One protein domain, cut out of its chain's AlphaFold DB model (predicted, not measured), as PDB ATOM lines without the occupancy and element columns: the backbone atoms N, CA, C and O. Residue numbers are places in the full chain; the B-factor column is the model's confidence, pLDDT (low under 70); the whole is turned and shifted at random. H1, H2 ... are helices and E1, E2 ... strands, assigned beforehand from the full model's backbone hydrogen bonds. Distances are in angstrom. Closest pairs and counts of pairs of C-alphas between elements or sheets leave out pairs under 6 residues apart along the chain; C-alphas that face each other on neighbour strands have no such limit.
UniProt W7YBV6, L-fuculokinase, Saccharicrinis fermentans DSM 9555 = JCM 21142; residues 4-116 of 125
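Overview. This is residues 4 to 116 of the 125 residues of the protein "L-fuculokinase" of Saccharicrinis fermentans DSM 9555 = JCM 21142 (UniProt W7YBV6). A twisted sheet of four strands has one long helix, H2, packed over one face, while its other face is bare of named helices. Past one end of the sheet residues 4 to 13 of H1 stick out alone; past the opposite end lie short E4 and two long stretches with no named element, residues 50 to 61 and 97 to 116. The printed part has 113 residues with two named helices and five named strands, in the order H1 E1 E2 E3 E4 H2 E5, and its class is mixed, helices and strands. The sheet runs E3 E2 E1 E5 and is mixed. The whole is loose, with a radius of gyration of the C-alphas of 18.2 A, and elongated, spanning 60 by 33 by 21 A.

Arrangement. E1, residues 20 to 26, E2, residues 30 to 37, and E3, residues 42 to 49, form a meander, each strand the antiparallel neighbour of the one before, through the hairpins E1 and E2, and E2 and E3. Between E1 and E2, N 23 and O 34 are 2.8 A apart, within hydrogen-bond range; between E2 and E3, N 33 and O 46 are 2.9 A apart, also within range. E5, residues 89 to 96, is parallel to E1 at 18 degrees, with N 24 and O 93 within range at 2.9 A. E3 and E5 are the edge strands. H2, residues 66 to 81, is on the sheet at a height of 8.1 A, two layers in all, a helix on one face of a sheet. It lies over E2 and E1, and only just not over E3, on which 2 of its C-alphas fall. It runs slantwise to the strands, only just, at 33 degrees to E2 on the local plane. Its closest C-alphas to E3 are those of Ala 76 and His 46, 5.4 A apart; to E2, those of Ala 76 and Val 33, 5.7 A. E4, residues 62 to 64, pairs with no named strand; residues 53 to 54 and 114 to 115 make short antiparallel pairings with it. E4 and H2 meet only through their link. H1, residues 4 to 15, is not on the sheet and is apart from H2. In H1 and H2 every O i to N i+4 pair is within hydrogen-bond range.

Along the chain. E2 measures 22.3 A from first to last C-alpha, H2 21.9 A, E5 20.9 A, E3 20.0 A, E1 19.1 A and H1 16.7 A; E4 measures 7.1 A. H1 begins at C-alpha 4, (9.895, -11.212, -15.857). H2 begins at C-alpha 66, (5.559, 14.632, -48.154), and E5 ends at C-alpha 96, (-3.940, 17.422, -40.227).

Size, cuts and confidence. The two C-alphas farthest apart are those of Lys 6 and Pro 59, 62.0 A. The printed part has no cut. The link E3 to E4, 12 residues, is long. Mean pLDDT of the printed part is 92.2; residues 10 to 16 are under 70.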
ATOM      1  N   ALA A   4      11.013 -11.621 -15.012       76.75
ATOM      2  CA  ALA A   4       9.895 -11.212 -15.857       76.75
ATOM      3  C   ALA A   4       8.771 -10.505 -15.073       76.75
ATOM      4  O   ALA A   4       8.341  -9.428 -15.474       76.75
ATOM      5  N   LEU A   5       8.347 -11.044 -13.921       74.06
ATOM      6  CA  LEU A   5       7.274 -10.454 -13.106       74.06
ATOM      7  C   LEU A   5       7.684  -9.112 -12.484       74.06
ATOM      8  O   LEU A   5       6.889  -8.176 -12.473       74.06
ATOM      9  N   LYS A   6       8.941  -8.980 -12.036       76.81
ATOM     10  CA  LYS A   6       9.477  -7.693 -11.557       76.81
ATOM     11  C   LYS A   6       9.510  -6.637 -12.666       76.81
ATOM     12  O   LYS A   6       9.163  -5.489 -12.410       76.81
ATOM     13  N   LYS A   7       9.880  -7.017 -13.893       73.94
ATOM     14  CA  LYS A   7       9.926  -6.109 -15.052       73.94
ATOM     15  C   LYS A   7       8.532  -5.633 -15.471       73.94
ATOM     16  O   LYS A   7       8.376  -4.472 -15.836       73.94
ATOM     17  N   VAL A   8       7.529  -6.510 -15.389       73.62
ATOM     18  CA  VAL A   8       6.124  -6.151 -15.638       73.62
ATOM     19  C   VAL A   8       5.613  -5.185 -14.569       73.62
ATOM     20  O   VAL A   8       5.088  -4.138 -14.926       73.62
ATOM     21  N   LEU A   9       5.836  -5.470 -13.281       70.19
ATOM     22  CA  LEU A   9       5.430  -4.587 -12.178       70.19
ATOM     23  C   LEU A   9       6.115  -3.210 -12.221       70.19
ATOM     24  O   LEU A   9       5.450  -2.203 -11.996       70.19
ATOM     25  N   LEU A  10       7.410  -3.148 -12.558       68.00
ATOM     26  CA  LEU A  10       8.136  -1.883 -12.751       68.00
ATOM     27  C   LEU A  10       7.534  -1.054 -13.894       68.00
ATOM     28  O   LEU A  10       7.198   0.105 -13.684       68.00
ATOM     29  N   ARG A  11       7.283  -1.667 -15.060       64.56
ATOM     30  CA  ARG A  11       6.611  -0.991 -16.185       64.56
ATOM     31  C   ARG A  11       5.207  -0.503 -15.830       64.56
ATOM     32  O   ARG A  11       4.825   0.588 -16.235       64.56
ATOM     33  N   TYR A  12       4.454  -1.294 -15.066       64.62
ATOM     34  CA  TYR A  12       3.117  -0.922 -14.600       64.62
ATOM     35  C   TYR A  12       3.160   0.269 -13.632       64.62
ATOM     36  O   TYR A  12       2.314   1.156 -13.691       64.62
ATOM     37  N   SER A  13       4.182   0.319 -12.775       62.53
ATOM     38  CA  SER A  13       4.420   1.436 -11.856       62.53
ATOM     39  C   SER A  13       4.849   2.708 -12.605       62.53
ATOM     40  O   SER A  13       4.423   3.802 -12.243       62.53
ATOM     41  N   ASP A  14       5.640   2.572 -13.675       61.97
ATOM     42  CA  ASP A  14       6.085   3.691 -14.521       61.97
ATOM     43  C   ASP A  14       4.974   4.243 -15.425       61.97
ATOM     44  O   ASP A  14       4.965   5.435 -15.723       61.97
ATOM     45  N   MET A  15       3.979   3.431 -15.805       58.91
ATOM     46  CA  MET A  15       2.799   3.924 -16.532       58.91
ATOM     47  C   MET A  15       2.030   5.005 -15.758       58.91
ATOM     48  O   MET A  15       1.447   5.885 -16.381       58.91
ATOM     49  N   HIS A  16       2.071   5.006 -14.421       63.41
ATOM     50  CA  HIS A  16       1.455   6.063 -13.610       63.41
ATOM     51  C   HIS A  16       2.247   7.386 -13.596       63.41
ATOM     52  O   HIS A  16       1.734   8.389 -13.096       63.41
ATOM     53  N   LYS A  17       3.468   7.412 -14.153       78.06
ATOM     54  CA  LYS A  17       4.306   8.617 -14.301       78.06
ATOM     55  C   LYS A  17       4.272   9.218 -15.707       78.06
ATOM     56  O   LYS A  17       4.703  10.354 -15.880       78.06
ATOM     57  N   LYS A  18       3.783   8.472 -16.699       93.75
ATOM     58  CA  LYS A  18       3.674   8.931 -18.084       93.75
ATOM     59  C   LYS A  18       2.410   9.754 -18.270       93.75
ATOM     60  O   LYS A  18       1.304   9.238 -18.141       93.75
ATOM     61  N   ASP A  19       2.577  11.032 -18.566       96.12
ATOM     62  CA  ASP A  19       1.480  11.991 -18.653       96.12
ATOM     63  C   ASP A  19       1.650  13.030 -19.767       96.12
ATOM     64  O   ASP A  19       0.836  13.946 -19.838       96.12
ATOM     65  N   ILE A  20       2.660  12.890 -20.634       98.06
ATOM     66  CA  ILE A  20       2.901  13.811 -21.750       98.06
ATOM     67  C   ILE A  20       2.379  13.217 -23.059       98.06
ATOM     68  O   ILE A  20       2.823  12.148 -23.489       98.06
ATOM     69  N   ALA A  21       1.481  13.935 -23.728       98.19
ATOM     70  CA  ALA A  21       1.089  13.680 -25.108       98.19
ATOM     71  C   ALA A  21       1.897  14.569 -26.065       98.19
ATOM     72  O   ALA A  21       2.027  15.774 -25.840       98.19
ATOM     73  N   ILE A  22       2.410  13.981 -27.150       98.69
ATOM     74  CA  ILE A  22       3.014  14.728 -28.261       98.69
ATOM     75  C   ILE A  22       1.970  14.915 -29.362       98.69
ATOM     76  O   ILE A  22       1.541  13.945 -29.986       98.69
ATOM     77  N   VAL A  23       1.566  16.154 -29.606       98.44
ATOM     78  CA  VAL A  23       0.594  16.532 -30.633       98.44
ATOM     79  C   VAL A  23       1.349  17.016 -31.862       98.44
ATOM     80  O   VAL A  23       2.037  18.034 -31.794       98.44
ATOM     81  N   PHE A  24       1.222  16.303 -32.977       98.56
ATOM     82  CA  PHE A  24       1.641  16.778 -34.292       98.56
ATOM     83  C   PHE A  24       0.449  17.448 -34.968       98.56
ATOM     84  O   PHE A  24      -0.567  16.804 -35.202       98.56
ATOM     85  N   ASP A  25       0.583  18.721 -35.301       97.31
ATOM     86  CA  ASP A  25      -0.407  19.490 -36.045       97.31
ATOM     87  C   ASP A  25       0.175  19.857 -37.414       97.31
ATOM     88  O   ASP A  25       1.064  20.703 -37.536       97.31
ATOM     89  N   CYS A  26      -0.278  19.160 -38.451       95.19
ATOM     90  CA  CYS A  26       0.099  19.409 -39.835       95.19
ATOM     91  C   CYS A  26      -0.902  20.393 -40.451       95.19
ATOM     92  O   CYS A  26      -1.872  19.988 -41.094       95.19
ATOM     93  N   GLY A  27      -0.700  21.686 -40.205       94.06
ATOM     94  CA  GLY A  27      -1.523  22.768 -40.741       94.06
ATOM     95  C   GLY A  27      -1.033  23.270 -42.101       94.06
ATOM     96  O   GLY A  27       0.138  23.138 -42.461       94.06
ATOM     97  N   ALA A  28      -1.937  23.864 -42.886       93.06
ATOM     98  CA  ALA A  28      -1.625  24.264 -44.261       93.06
ATOM     99  C   ALA A  28      -0.597  25.409 -44.314       93.06
ATOM    100  O   ALA A  28       0.235  25.462 -45.208       93.06
ATOM    101  N   THR A  29      -0.630  26.312 -43.334       94.19
ATOM    102  CA  THR A  29       0.307  27.442 -43.227       94.19
ATOM    103  C   THR A  29       1.471  27.178 -42.287       94.19
ATOM    104  O   THR A  29       2.499  27.841 -42.388       94.19
ATOM    105  N   ASN A  30       1.322  26.245 -41.346       96.50
ATOM    106  CA  ASN A  30       2.369  25.885 -40.400       96.50
ATOM    107  C   ASN A  30       2.242  24.419 -40.011       96.50
ATOM    108  O   ASN A  30       1.141  23.952 -39.736       96.50
ATOM    109  N   VAL A  31       3.378  23.745 -39.871       97.69
ATOM    110  CA  VAL A  31       3.443  22.503 -39.101       97.69
ATOM    111  C   VAL A  31       3.889  22.812 -37.681       97.69
ATOM    112  O   VAL A  31       4.725  23.694 -37.460       97.69
ATOM    113  N   ARG A  32       3.351  22.087 -36.706       98.44
ATOM    114  CA  ARG A  32       3.644  22.294 -35.292       98.44
ATOM    115  C   ARG A  32       3.749  20.968 -34.557       98.44
ATOM    116  O   ARG A  32       3.029  20.021 -34.849       98.44
ATOM    117  N   VAL A  33       4.635  20.926 -33.568       98.81
ATOM    118  CA  VAL A  33       4.654  19.872 -32.553       98.81
ATOM    119  C   VAL A  33       4.494  20.516 -31.183       98.81
ATOM    120  O   VAL A  33       5.124  21.537 -30.908       98.81
ATOM    121  N   ILE A  34       3.632  19.947 -30.343       98.75
ATOM    122  CA  ILE A  34       3.366  20.402 -28.973       98.75
ATOM    123  C   ILE A  34       3.542  19.217 -28.026       98.75
ATOM    124  O   ILE A  34       2.992  18.147 -28.270       98.75
ATOM    125  N   ALA A  35       4.260  19.413 -26.926       98.75
ATOM    126  CA  ALA A  35       4.218  18.526 -25.771       98.75
ATOM    127  C   ALA A  35       3.242  19.089 -24.738       98.75
ATOM    128  O   ALA A  35       3.385  20.238 -24.312       98.75
ATOM    129  N   MET A  36       2.263  18.286 -24.331       98.38
ATOM    130  CA  MET A  36       1.212  18.695 -23.402       98.38
ATOM    131  C   MET A  36       1.056  17.674 -22.279       98.38
ATOM    132  O   MET A  36       1.040  16.474 -22.550       98.38
ATOM    133  N   ASP A  37       0.942  18.130 -21.032       96.94
ATOM    134  CA  ASP A  37       0.650  17.237 -19.910       96.94
ATOM    135  C   ASP A  37      -0.846  16.871 -19.817       96.94
ATOM    136  O   ASP A  37      -1.708  17.474 -20.459       96.94
ATOM    137  N   LYS A  38      -1.181  15.896 -18.968       94.31
ATOM    138  CA  LYS A  38      -2.565  15.438 -18.735       94.31
ATOM    139  C   LYS A  38      -3.529  16.505 -18.199       94.31
ATOM    140  O   LYS A  38      -4.729  16.251 -18.149       94.31
ATOM    141  N   THR A  39      -3.025  17.646 -17.732       95.94
ATOM    142  CA  THR A  39      -3.845  18.774 -17.261       95.94
ATOM    143  C   THR A  39      -4.076  19.819 -18.351       95.94
ATOM    144  O   THR A  39      -4.858  20.744 -18.150       95.94
ATOM    145  N   GLY A  40      -3.450  19.644 -19.519       95.19
ATOM    146  CA  GLY A  40      -3.548  20.546 -20.657       95.19
ATOM    147  C   GLY A  40      -2.441  21.600 -20.715       95.19
ATOM    148  O   GLY A  40      -2.489  22.464 -21.591       95.19
ATOM    149  N   ASN A  41      -1.436  21.559 -19.829       97.75
ATOM    150  CA  ASN A  41      -0.343  22.531 -19.887       97.75
ATOM    151  C   ASN A  41       0.584  22.211 -21.054       97.75
ATOM    152  O   ASN A  41       1.037  21.075 -21.205       97.75
ATOM    153  N   ILE A  42       0.925  23.234 -21.835       98.44
ATOM    154  CA  ILE A  42       1.958  23.141 -22.866       98.44
ATOM    155  C   ILE A  42       3.320  23.197 -22.180       98.44
ATOM    156  O   ILE A  42       3.679  24.209 -21.584       98.44
ATOM    157  N   LEU A  43       4.073  22.107 -22.281       98.50
ATOM    158  CA  LEU A  43       5.419  21.993 -21.723       98.50
ATOM    159  C   LEU A  43       6.480  22.501 -22.705       98.50
ATOM    160  O   LEU A  43       7.467  23.090 -22.285       98.50
ATOM    161  N   ALA A  44       6.256  22.280 -24.001       98.75
ATOM    162  CA  ALA A  44       7.104  22.748 -25.093       98.75
ATOM    163  C   ALA A  44       6.291  22.797 -26.397       98.75
ATOM    164  O   ALA A  44       5.343  22.030 -26.583       98.75
ATOM    165  N   SER A  45       6.645  23.694 -27.315       98.62
ATOM    166  CA  SER A  45       5.993  23.803 -28.625       98.62
ATOM    167  C   SER A  45       6.946  24.402 -29.648       98.62
ATOM    168  O   SER A  45       7.551  25.441 -29.401       98.62
ATOM    169  N   HIS A  46       6.973  23.834 -30.852       98.75
ATOM    170  CA  HIS A  46       7.709  24.399 -31.976       98.75
ATOM    171  C   HIS A  46       6.854  24.391 -33.241       98.75
ATOM    172  O   HIS A  46       6.214  23.388 -33.550       98.75
ATOM    173  N   ALA A  47       6.851  25.508 -33.971       98.31
ATOM    174  CA  ALA A  47       6.135  25.660 -35.232       98.31
ATOM    175  C   ALA A  47       7.084  26.127 -36.333       98.31
ATOM    176  O   ALA A  47       8.007  26.901 -36.078       98.31
ATOM    177  N   MET A  48       6.834  25.673 -37.554       98.25
ATOM    178  CA  MET A  48       7.556  26.104 -38.744       98.25
ATOM    179  C   MET A  48       6.577  26.404 -39.879       98.25
ATOM    180  O   MET A  48       5.563  25.706 -39.982       98.25
ATOM    181  N   PRO A  49       6.892  27.381 -40.750       97.56
ATOM    182  CA  PRO A  49       6.089  27.666 -41.930       97.56
ATOM    183  C   PRO A  49       5.873  26.423 -42.792       97.56
ATOM    184  O   PRO A  49       6.762  25.572 -42.933       97.56
ATOM    185  N   ASN A  50       4.678  26.336 -43.359       95.94
ATOM    186  CA  ASN A  50       4.285  25.300 -44.289       95.94
ATOM    187  C   ASN A  50       3.688  25.898 -45.562       95.94
ATOM    188  O   ASN A  50       3.093  26.975 -45.537       95.94
ATOM    189  N   GLU A  51       3.878  25.187 -46.667       95.12
ATOM    190  CA  GLU A  51       3.536  25.656 -47.995       95.12
ATOM    191  C   GLU A  51       3.399  24.475 -48.958       95.12
ATOM    192  O   GLU A  51       4.090  23.465 -48.812       95.12
ATOM    193  N   THR A  52       2.511  24.623 -49.938       95.06
ATOM    194  CA  THR A  52       2.409  23.718 -51.085       95.06
ATOM    195  C   THR A  52       3.511  24.020 -52.089       95.06
ATOM    196  O   THR A  52       3.860  25.189 -52.280       95.06
ATOM    197  N   ASP A  53       3.942  23.009 -52.825       95.44
ATOM    198  CA  ASP A  53       4.820  23.175 -53.976       95.44
ATOM    199  C   ASP A  53       4.005  23.129 -55.282       95.44
ATOM    200  O   ASP A  53       2.826  22.751 -55.300       95.44
ATOM    201  N   GLU A  54       4.601  23.605 -56.376       94.56
ATOM    202  CA  GLU A  54       3.996  23.455 -57.701       94.56
ATOM    203  C   GLU A  54       3.992  21.984 -58.106       94.56
ATOM    204  O   GLU A  54       4.946  21.247 -57.854       94.56
ATOM    205  N   ASP A  55       2.899  21.559 -58.729       93.81
ATOM    206  CA  ASP A  55       2.783  20.202 -59.235       93.81
ATOM    207  C   ASP A  55       3.765  19.987 -60.409       93.81
ATOM    208  O   ASP A  55       3.675  20.693 -61.420       93.81
ATOM    209  N   PRO A  56       4.697  19.019 -60.316       91.31
ATOM    210  CA  PRO A  56       5.687  18.779 -61.363       91.31
ATOM    211  C   PRO A  56       5.094  18.161 -62.639       91.31
ATOM    212  O   PRO A  56       5.757  18.160 -63.678       91.31
ATOM    213  N   TYR A  57       3.876  17.620 -62.578       91.12
ATOM    214  CA  TYR A  57       3.198  16.961 -63.695       91.12
ATOM    215  C   TYR A  57       2.040  17.790 -64.263       91.12
ATOM    216  O   TYR A  57       1.640  17.562 -65.405       91.12
ATOM    217  N   PHE A  58       1.518  18.756 -63.501       89.81
ATOM    218  CA  PHE A  58       0.387  19.586 -63.910       89.81
ATOM    219  C   PHE A  58       0.664  21.088 -63.699       89.81
ATOM    220  O   PHE A  58       0.573  21.585 -62.576       89.81
ATOM    221  N   PRO A  59       0.940  21.868 -64.763       89.69
ATOM    222  CA  PRO A  59       1.161  23.309 -64.644       89.69
ATOM    223  C   PRO A  59      -0.001  24.039 -63.953       89.69
ATOM    224  O   PRO A  59      -1.156  23.924 -64.356       89.69
ATOM    225  N   GLY A  60       0.310  24.811 -62.909       89.06
ATOM    226  CA  GLY A  60      -0.684  25.504 -62.079       89.06
ATOM    227  C   GLY A  60      -1.313  24.642 -60.976       89.06
ATOM    228  O   GLY A  60      -2.067  25.165 -60.153       89.06
ATOM    229  N   GLY A  61      -0.989  23.347 -60.928       92.38
ATOM    230  CA  GLY A  61      -1.352  22.452 -59.838       92.38
ATOM    231  C   GLY A  61      -0.584  22.752 -58.553       92.38
ATOM    232  O   GLY A  61       0.496  23.349 -58.567       92.38
ATOM    233  N   ARG A  62      -1.162  22.342 -57.420       94.94
ATOM    234  CA  ARG A  62      -0.571  22.485 -56.083       94.94
ATOM    235  C   ARG A  62      -0.533  21.138 -55.385       94.94
ATOM    236  O   ARG A  62      -1.569  20.479 -55.277       94.94
ATOM    237  N   ILE A  63       0.637  20.768 -54.879       95.44
ATOM    238  CA  ILE A  63       0.858  19.510 -54.164       95.44
ATOM    239  C   ILE A  63       1.515  19.755 -52.809       95.44
ATOM    240  O   ILE A  63       2.123  20.797 -52.558       95.44
ATOM    241  N   TRP A  64       1.398  18.770 -51.931       95.31
ATOM    242  CA  TRP A  64       2.150  18.677 -50.694       95.31
ATOM    243  C   TRP A  64       3.335  17.733 -50.887       95.31
ATOM    244  O   TRP A  64       3.153  16.528 -51.079       95.31
ATOM    245  N   ASP A  65       4.553  18.269 -50.806       94.62
ATOM    246  CA  ASP A  65       5.764  17.455 -50.732       94.62
ATOM    247  C   ASP A  65       5.823  16.764 -49.358       94.62
ATOM    248  O   ASP A  65       6.041  17.394 -48.314       94.62
ATOM    249  N   LEU A  66       5.597  15.449 -49.362       93.06
ATOM    250  CA  LEU A  66       5.559  14.632 -48.154       93.06
ATOM    251  C   LEU A  66       6.912  14.545 -47.446       93.06
ATOM    252  O   LEU A  66       6.940  14.541 -46.217       93.06
ATOM    253  N   GLU A  67       8.024  14.522 -48.180       94.44
ATOM    254  CA  GLU A  67       9.361  14.462 -47.581       94.44
ATOM    255  C   GLU A  67       9.691  15.781 -46.882       94.44
ATOM    256  O   GLU A  67      10.181  15.806 -45.747       94.44
ATOM    257  N   LYS A  68       9.344  16.902 -47.517       95.38
ATOM    258  CA  LYS A  68       9.483  18.241 -46.937       95.38
ATOM    259  C   LYS A  68       8.616  18.402 -45.686       95.38
ATOM    260  O   LYS A  68       9.114  18.872 -44.659       95.38
ATOM    261  N   LEU A  69       7.352  17.978 -45.735       95.38
ATOM    262  CA  LEU A  69       6.445  17.975 -44.581       95.38
ATOM    263  C   LEU A  69       6.977  17.111 -43.436       95.38
ATOM    264  O   LEU A  69       7.065  17.571 -42.293       95.38
ATOM    265  N   TRP A  70       7.371  15.877 -43.744       95.81
ATOM    266  CA  TRP A  70       7.874  14.924 -42.765       95.81
ATOM    267  C   TRP A  70       9.158  15.416 -42.100       95.81
ATOM    268  O   TRP A  70       9.287  15.370 -40.874       95.81
ATOM    269  N   SER A  71      10.080  15.975 -42.885       97.81
ATOM    270  CA  SER A  71      11.314  16.582 -42.389       97.81
ATOM    271  C   SER A  71      11.033  17.731 -41.417       97.81
ATOM    272  O   SER A  71      11.630  17.790 -40.332       97.81
ATOM    273  N   LYS A  72      10.067  18.605 -41.737       98.00
ATOM    274  CA  LYS A  72       9.649  19.686 -40.836       98.00
ATOM    275  C   LYS A  72       9.046  19.121 -39.535       98.00
ATOM    276  O   LYS A  72       9.486  19.497 -38.448       98.00
ATOM    277  N   LEU A  73       8.112  18.171 -39.602       98.06
ATOM    278  CA  LEU A  73       7.526  17.548 -38.402       98.06
ATOM    279  C   LEU A  73       8.592  16.862 -37.529       98.06
ATOM    280  O   LEU A  73       8.618  17.064 -36.315       98.06
ATOM    281  N   CYS A  74       9.531  16.129 -38.134       98.25
ATOM    282  CA  CYS A  74      10.641  15.493 -37.424       98.25
ATOM    283  C   CYS A  74      11.555  16.509 -36.733       98.25
ATOM    284  O   CYS A  74      11.988  16.290 -35.601       98.25
ATOM    285  N   LYS A  75      11.872  17.622 -37.400       98.62
ATOM    286  CA  LYS A  75      12.696  18.687 -36.818       98.62
ATOM    287  C   LYS A  75      11.983  19.364 -35.645       98.62
ATOM    288  O   LYS A  75      12.603  19.535 -34.599       98.62
ATOM    289  N   ALA A  76      10.697  19.690 -35.787       98.62
ATOM    290  CA  ALA A  76       9.895  20.240 -34.695       98.62
ATOM    291  C   ALA A  76       9.809  19.264 -33.511       98.62
ATOM    292  O   ALA A  76      10.016  19.677 -32.371       98.62
ATOM    293  N   ALA A  77       9.600  17.971 -33.774       98.62
ATOM    294  CA  ALA A  77       9.581  16.943 -32.740       98.62
ATOM    295  C   ALA A  77      10.910  16.859 -31.994       98.62
ATOM    296  O   ALA A  77      10.902  16.884 -30.771       98.62
ATOM    297  N   LYS A  78      12.047  16.841 -32.704       98.62
ATOM    298  CA  LYS A  78      13.379  16.834 -32.075       98.62
ATOM    299  C   LYS A  78      13.574  18.021 -31.132       98.62
ATOM    300  O   LYS A  78      14.041  17.813 -30.018       98.62
ATOM    301  N   ILE A  79      13.187  19.226 -31.560       98.81
ATOM    302  CA  ILE A  79      13.270  20.442 -30.736       98.81
ATOM    303  C   ILE A  79      12.408  20.288 -29.479       98.81
ATOM    304  O   ILE A  79      12.929  20.372 -28.375       98.81
ATOM    305  N   VAL A  80      11.124  19.955 -29.642       98.81
ATOM    306  CA  VAL A  80      10.176  19.793 -28.527       98.81
ATOM    307  C   VAL A  80      10.626  18.709 -27.549       98.81
ATOM    308  O   VAL A  80      10.607  18.922 -26.342       98.81
ATOM    309  N   THR A  81      11.076  17.553 -28.045       98.44
ATOM    310  CA  THR A  81      11.559  16.461 -27.187       98.44
ATOM    311  C   THR A  81      12.864  16.791 -26.466       98.44
ATOM    312  O   THR A  81      13.150  16.173 -25.450       98.44
ATOM    313  N   GLY A  82      13.643  17.758 -26.961       98.50
ATOM    314  CA  GLY A  82      14.842  18.253 -26.284       98.50
ATOM    315  C   GLY A  82      14.544  19.151 -25.078       98.50
ATOM    316  O   GLY A  82      15.442  19.396 -24.278       98.50
ATOM    317  N   GLU A  83      13.303  19.622 -24.933       98.50
ATOM    318  CA  GLU A  83      12.865  20.541 -23.871       98.50
ATOM    319  C   GLU A  83      12.078  19.841 -22.747       98.50
ATOM    320  O   GLU A  83      11.704  20.476 -21.761       98.50
ATOM    321  N   ILE A  84      11.820  18.534 -22.867       97.94
ATOM    322  CA  ILE A  84      11.000  17.763 -21.921       97.94
ATOM    323  C   ILE A  84      11.695  16.475 -21.466       97.94
ATOM    324  O   ILE A  84      12.626  15.983 -22.097       97.94
ATOM    325  N   ASP A  85      11.181  15.877 -20.391       96.75
ATOM    326  CA  ASP A  85      11.518  14.504 -20.007       96.75
ATOM    327  C   ASP A  85      10.746  13.506 -20.886       96.75
ATOM    328  O   ASP A  85       9.537  13.307 -20.730       96.75
ATOM    329  N   THR A  86      11.447  12.882 -21.832       96.50
ATOM    330  CA  THR A  86      10.854  11.971 -22.818       96.50
ATOM    331  C   THR A  86      10.379  10.645 -22.221       96.50
ATOM    332  O   THR A  86       9.507  10.000 -22.809       96.50
ATOM    333  N   GLU A  87      10.840  10.260 -21.025       95.25
ATOM    334  CA  GLU A  87      10.355   9.054 -20.341       95.25
ATOM    335  C   GLU A  87       8.888   9.190 -19.912       95.25
ATOM    336  O   GLU A  87       8.178   8.184 -19.803       95.25
ATOM    337  N   ARG A  88       8.397  10.430 -19.755       96.00
ATOM    338  CA  ARG A  88       6.996  10.747 -19.432       96.00
ATOM    339  C   ARG A  88       6.053  10.701 -20.635       96.00
ATOM    340  O   ARG A  88       4.841  10.828 -20.443       96.00
ATOM    341  N   ILE A  89       6.553  10.520 -21.859       97.12
ATOM    342  CA  ILE A  89       5.691  10.439 -23.045       97.12
ATOM    343  C   ILE A  89       4.825   9.177 -22.949       97.12
ATOM    344  O   ILE A  89       5.340   8.053 -22.871       97.12
ATOM    345  N   ILE A  90       3.503   9.376 -22.953       96.31
ATOM    346  CA  ILE A  90       2.506   8.296 -22.956       96.31
ATOM    347  C   ILE A  90       2.064   7.930 -24.374       96.31
ATOM    348  O   ILE A  90       1.714   6.780 -24.633       96.31
ATOM    349  N   GLY A  91       2.111   8.883 -25.303       96.50
ATOM    350  CA  GLY A  91       1.693   8.659 -26.677       96.50
ATOM    351  C   GLY A  91       1.783   9.908 -27.537       96.50
ATOM    352  O   GLY A  91       2.203  10.980 -27.094       96.50
ATOM    353  N   THR A  92       1.371   9.746 -28.785       97.94
ATOM    354  CA  THR A  92       1.297  10.827 -29.757       97.94
ATOM    355  C   THR A  92      -0.064  10.847 -30.431       97.94
ATOM    356  O   THR A  92      -0.729   9.817 -30.534       97.94
ATOM    357  N   THR A  93      -0.474  12.025 -30.878       97.56
ATOM    358  CA  THR A  93      -1.650  12.227 -31.714       97.56
ATOM    359  C   THR A  93      -1.276  13.121 -32.886       97.56
ATOM    360  O   THR A  93      -0.346  13.926 -32.788       97.56
ATOM    361  N   VAL A  94      -1.990  12.963 -33.994       97.12
ATOM    362  CA  VAL A  94      -1.767  13.719 -35.221       97.12
ATOM    363  C   VAL A  94      -3.085  14.358 -35.637       97.12
ATOM    364  O   VAL A  94      -4.103  13.676 -35.739       97.12
ATOM    365  N   THR A  95      -3.062  15.661 -35.891       95.06
ATOM    366  CA  THR A  95      -4.136  16.403 -36.553       95.06
ATOM    367  C   THR A  95      -3.587  16.980 -37.844       95.06
ATOM    368  O   THR A  95      -2.457  17.460 -37.885       95.06
ATOM    369  N   THR A  96      -4.359  16.910 -38.920       91.69
ATOM    370  CA  THR A  96      -3.940  17.422 -40.227       91.69
ATOM    371  C   THR A  96      -5.018  18.322 -40.805       91.69
ATOM    372  O   THR A  96      -6.195  18.207 -40.451       91.69
ATOM    373  N   PHE A  97      -4.633  19.189 -41.740       84.81
ATOM    374  CA  PHE A  97      -5.581  19.730 -42.710       84.81
ATOM    375  C   PHE A  97      -6.338  18.592 -43.426       84.81
ATOM    376  O   PHE A  97      -5.872  17.448 -43.473       84.81
ATOM    377  N   GLY A  98      -7.537  18.892 -43.926       85.00
ATOM    378  CA  GLY A  98      -8.395  17.926 -44.614       85.00
ATOM    379  C   GLY A  98      -8.628  18.294 -46.078       85.00
ATOM    380  O   GLY A  98      -8.329  19.407 -46.492       85.00
ATOM    381  N   VAL A  99      -9.273  17.381 -46.816       84.44
ATOM    382  CA  VAL A  99      -9.663  17.517 -48.241       84.44
ATOM    383  C   VAL A  99      -8.503  17.334 -49.242       84.44
ATOM    384  O   VAL A  99      -8.730  17.287 -50.445       84.44
ATOM    385  N   ASP A 100      -7.279  17.114 -48.765       90.06
ATOM    386  CA  ASP A 100      -6.124  16.712 -49.579       90.06
ATOM    387  C   ASP A 100      -6.063  15.188 -49.781       90.06
ATOM    388  O   ASP A 100      -6.556  14.415 -48.953       90.06
ATOM    389  N   GLY A 101      -5.425  14.728 -50.861       89.12
ATOM    390  CA  GLY A 101      -5.324  13.291 -51.123       89.12
ATOM    391  C   GLY A 101      -4.362  12.899 -52.239       89.12
ATOM    392  O   GLY A 101      -4.045  13.688 -53.123       89.12
ATOM    393  N   ALA A 102      -3.912  11.648 -52.191       92.38
ATOM    394  CA  ALA A 102      -3.142  10.999 -53.246       92.38
ATOM    395  C   ALA A 102      -3.825   9.693 -53.656       92.38
ATOM    396  O   ALA A 102      -4.425   9.004 -52.829       92.38
ATOM    397  N   PHE A 103      -3.699   9.333 -54.933       92.00
ATOM    398  CA  PHE A 103      -4.089   8.008 -55.400       92.00
ATOM    399  C   PHE A 103      -3.057   6.975 -54.962       92.00
ATOM    400  O   PHE A 103      -1.853   7.240 -54.992       92.00
ATOM    401  N   THR A 104      -3.527   5.784 -54.608       95.75
ATOM    402  CA  THR A 104      -2.670   4.651 -54.267       95.75
ATOM    403  C   THR A 104      -3.008   3.429 -55.103       95.75
ATOM    404  O   THR A 104      -4.122   3.278 -55.613       95.75
ATOM    405  N   ASP A 105      -2.026   2.549 -55.270       96.06
ATOM    406  CA  ASP A 105      -2.248   1.246 -55.881       96.06
ATOM    407  C   ASP A 105      -2.807   0.224 -54.869       96.06
ATOM    408  O   ASP A 105      -3.050   0.511 -53.696       96.06
ATOM    409  N   LYS A 106      -2.998  -1.025 -55.313       96.19
ATOM    410  CA  LYS A 106      -3.504  -2.116 -54.457       96.19
ATOM    411  C   LYS A 106      -2.552  -2.514 -53.321       96.19
ATOM    412  O   LYS A 106      -2.966  -3.260 -52.438       96.19
ATOM    413  N   LYS A 107      -1.288  -2.092 -53.372       96.56
ATOM    414  CA  LYS A 107      -0.276  -2.328 -52.338       96.56
ATOM    415  C   LYS A 107      -0.175  -1.153 -51.362       96.56
ATOM    416  O   LYS A 107       0.487  -1.297 -50.342       96.56
ATOM    417  N   GLY A 108      -0.874  -0.048 -51.632       92.44
ATOM    418  CA  GLY A 108      -0.825   1.174 -50.835       92.44
ATOM    419  C   GLY A 108       0.290   2.130 -51.254       92.44
ATOM    420  O   GLY A 108       0.512   3.119 -50.563       92.44
ATOM    421  N   GLU A 109       0.968   1.865 -52.374       94.75
ATOM    422  CA  GLU A 109       2.012   2.748 -52.886       94.75
ATOM    423  C   GLU A 109       1.386   4.000 -53.493       94.75
ATOM    424  O   GLU A 109       0.398   3.921 -54.228       94.75
ATOM    425  N   ILE A 110       1.969   5.157 -53.189       93.38
ATOM    426  CA  ILE A 110       1.516   6.452 -53.698       93.38
ATOM    427  C   ILE A 110       1.810   6.536 -55.201       93.38
ATOM    428  O   ILE A 110       2.955   6.426 -55.631       93.38
ATOM    429  N   LEU A 111       0.764   6.750 -56.001       93.50
ATOM    430  CA  LEU A 111       0.839   6.853 -57.464       93.50
ATOM    431  C   LEU A 111       1.028   8.292 -57.960       93.50
ATOM    432  O   LEU A 111       1.400   8.500 -59.113       93.50
ATOM    433  N   TYR A 112       0.732   9.276 -57.111       92.69
ATOM    434  CA  TYR A 112       0.789  10.700 -57.432       92.69
ATOM    435  C   TYR A 112       1.057  11.514 -56.159       92.69
ATOM    436  O   TYR A 112       0.588  11.094 -55.098       92.69
ATOM    437  N   PRO A 113       1.761  12.663 -56.217       92.94
ATOM    438  CA  PRO A 113       1.915  13.537 -55.054       92.94
ATOM    439  C   PRO A 113       0.572  13.888 -54.400       92.94
ATOM    440  O   PRO A 113      -0.469  13.900 -55.054       92.94
ATOM    441  N   VAL A 114       0.576  14.191 -53.100       93.75
ATOM    442  CA  VAL A 114      -0.662  14.563 -52.401       93.75
ATOM    443  C   VAL A 114      -1.164  15.892 -52.955       93.75
ATOM    444  O   VAL A 114      -0.512  16.921 -52.794       93.75
ATOM    445  N   ILE A 115      -2.319  15.869 -53.611       93.94
ATOM    446  CA  ILE A 115      -2.934  17.038 -54.234       93.94
ATOM    447  C   ILE A 115      -3.480  17.936 -53.133       93.94
ATOM    448  O   ILE A 115      -4.206  17.472 -52.250       93.94
ATOM    449  N   SER A 116      -3.125  19.217 -53.196       92.44
ATOM    450  CA  SER A 116      -3.591  20.196 -52.227       92.44
ATOM    451  C   SER A 116      -5.044  20.599 -52.487       92.44
ATOM    452  O   SER A 116      -5.423  20.822 -53.634       92.44
TER     453      SER A 116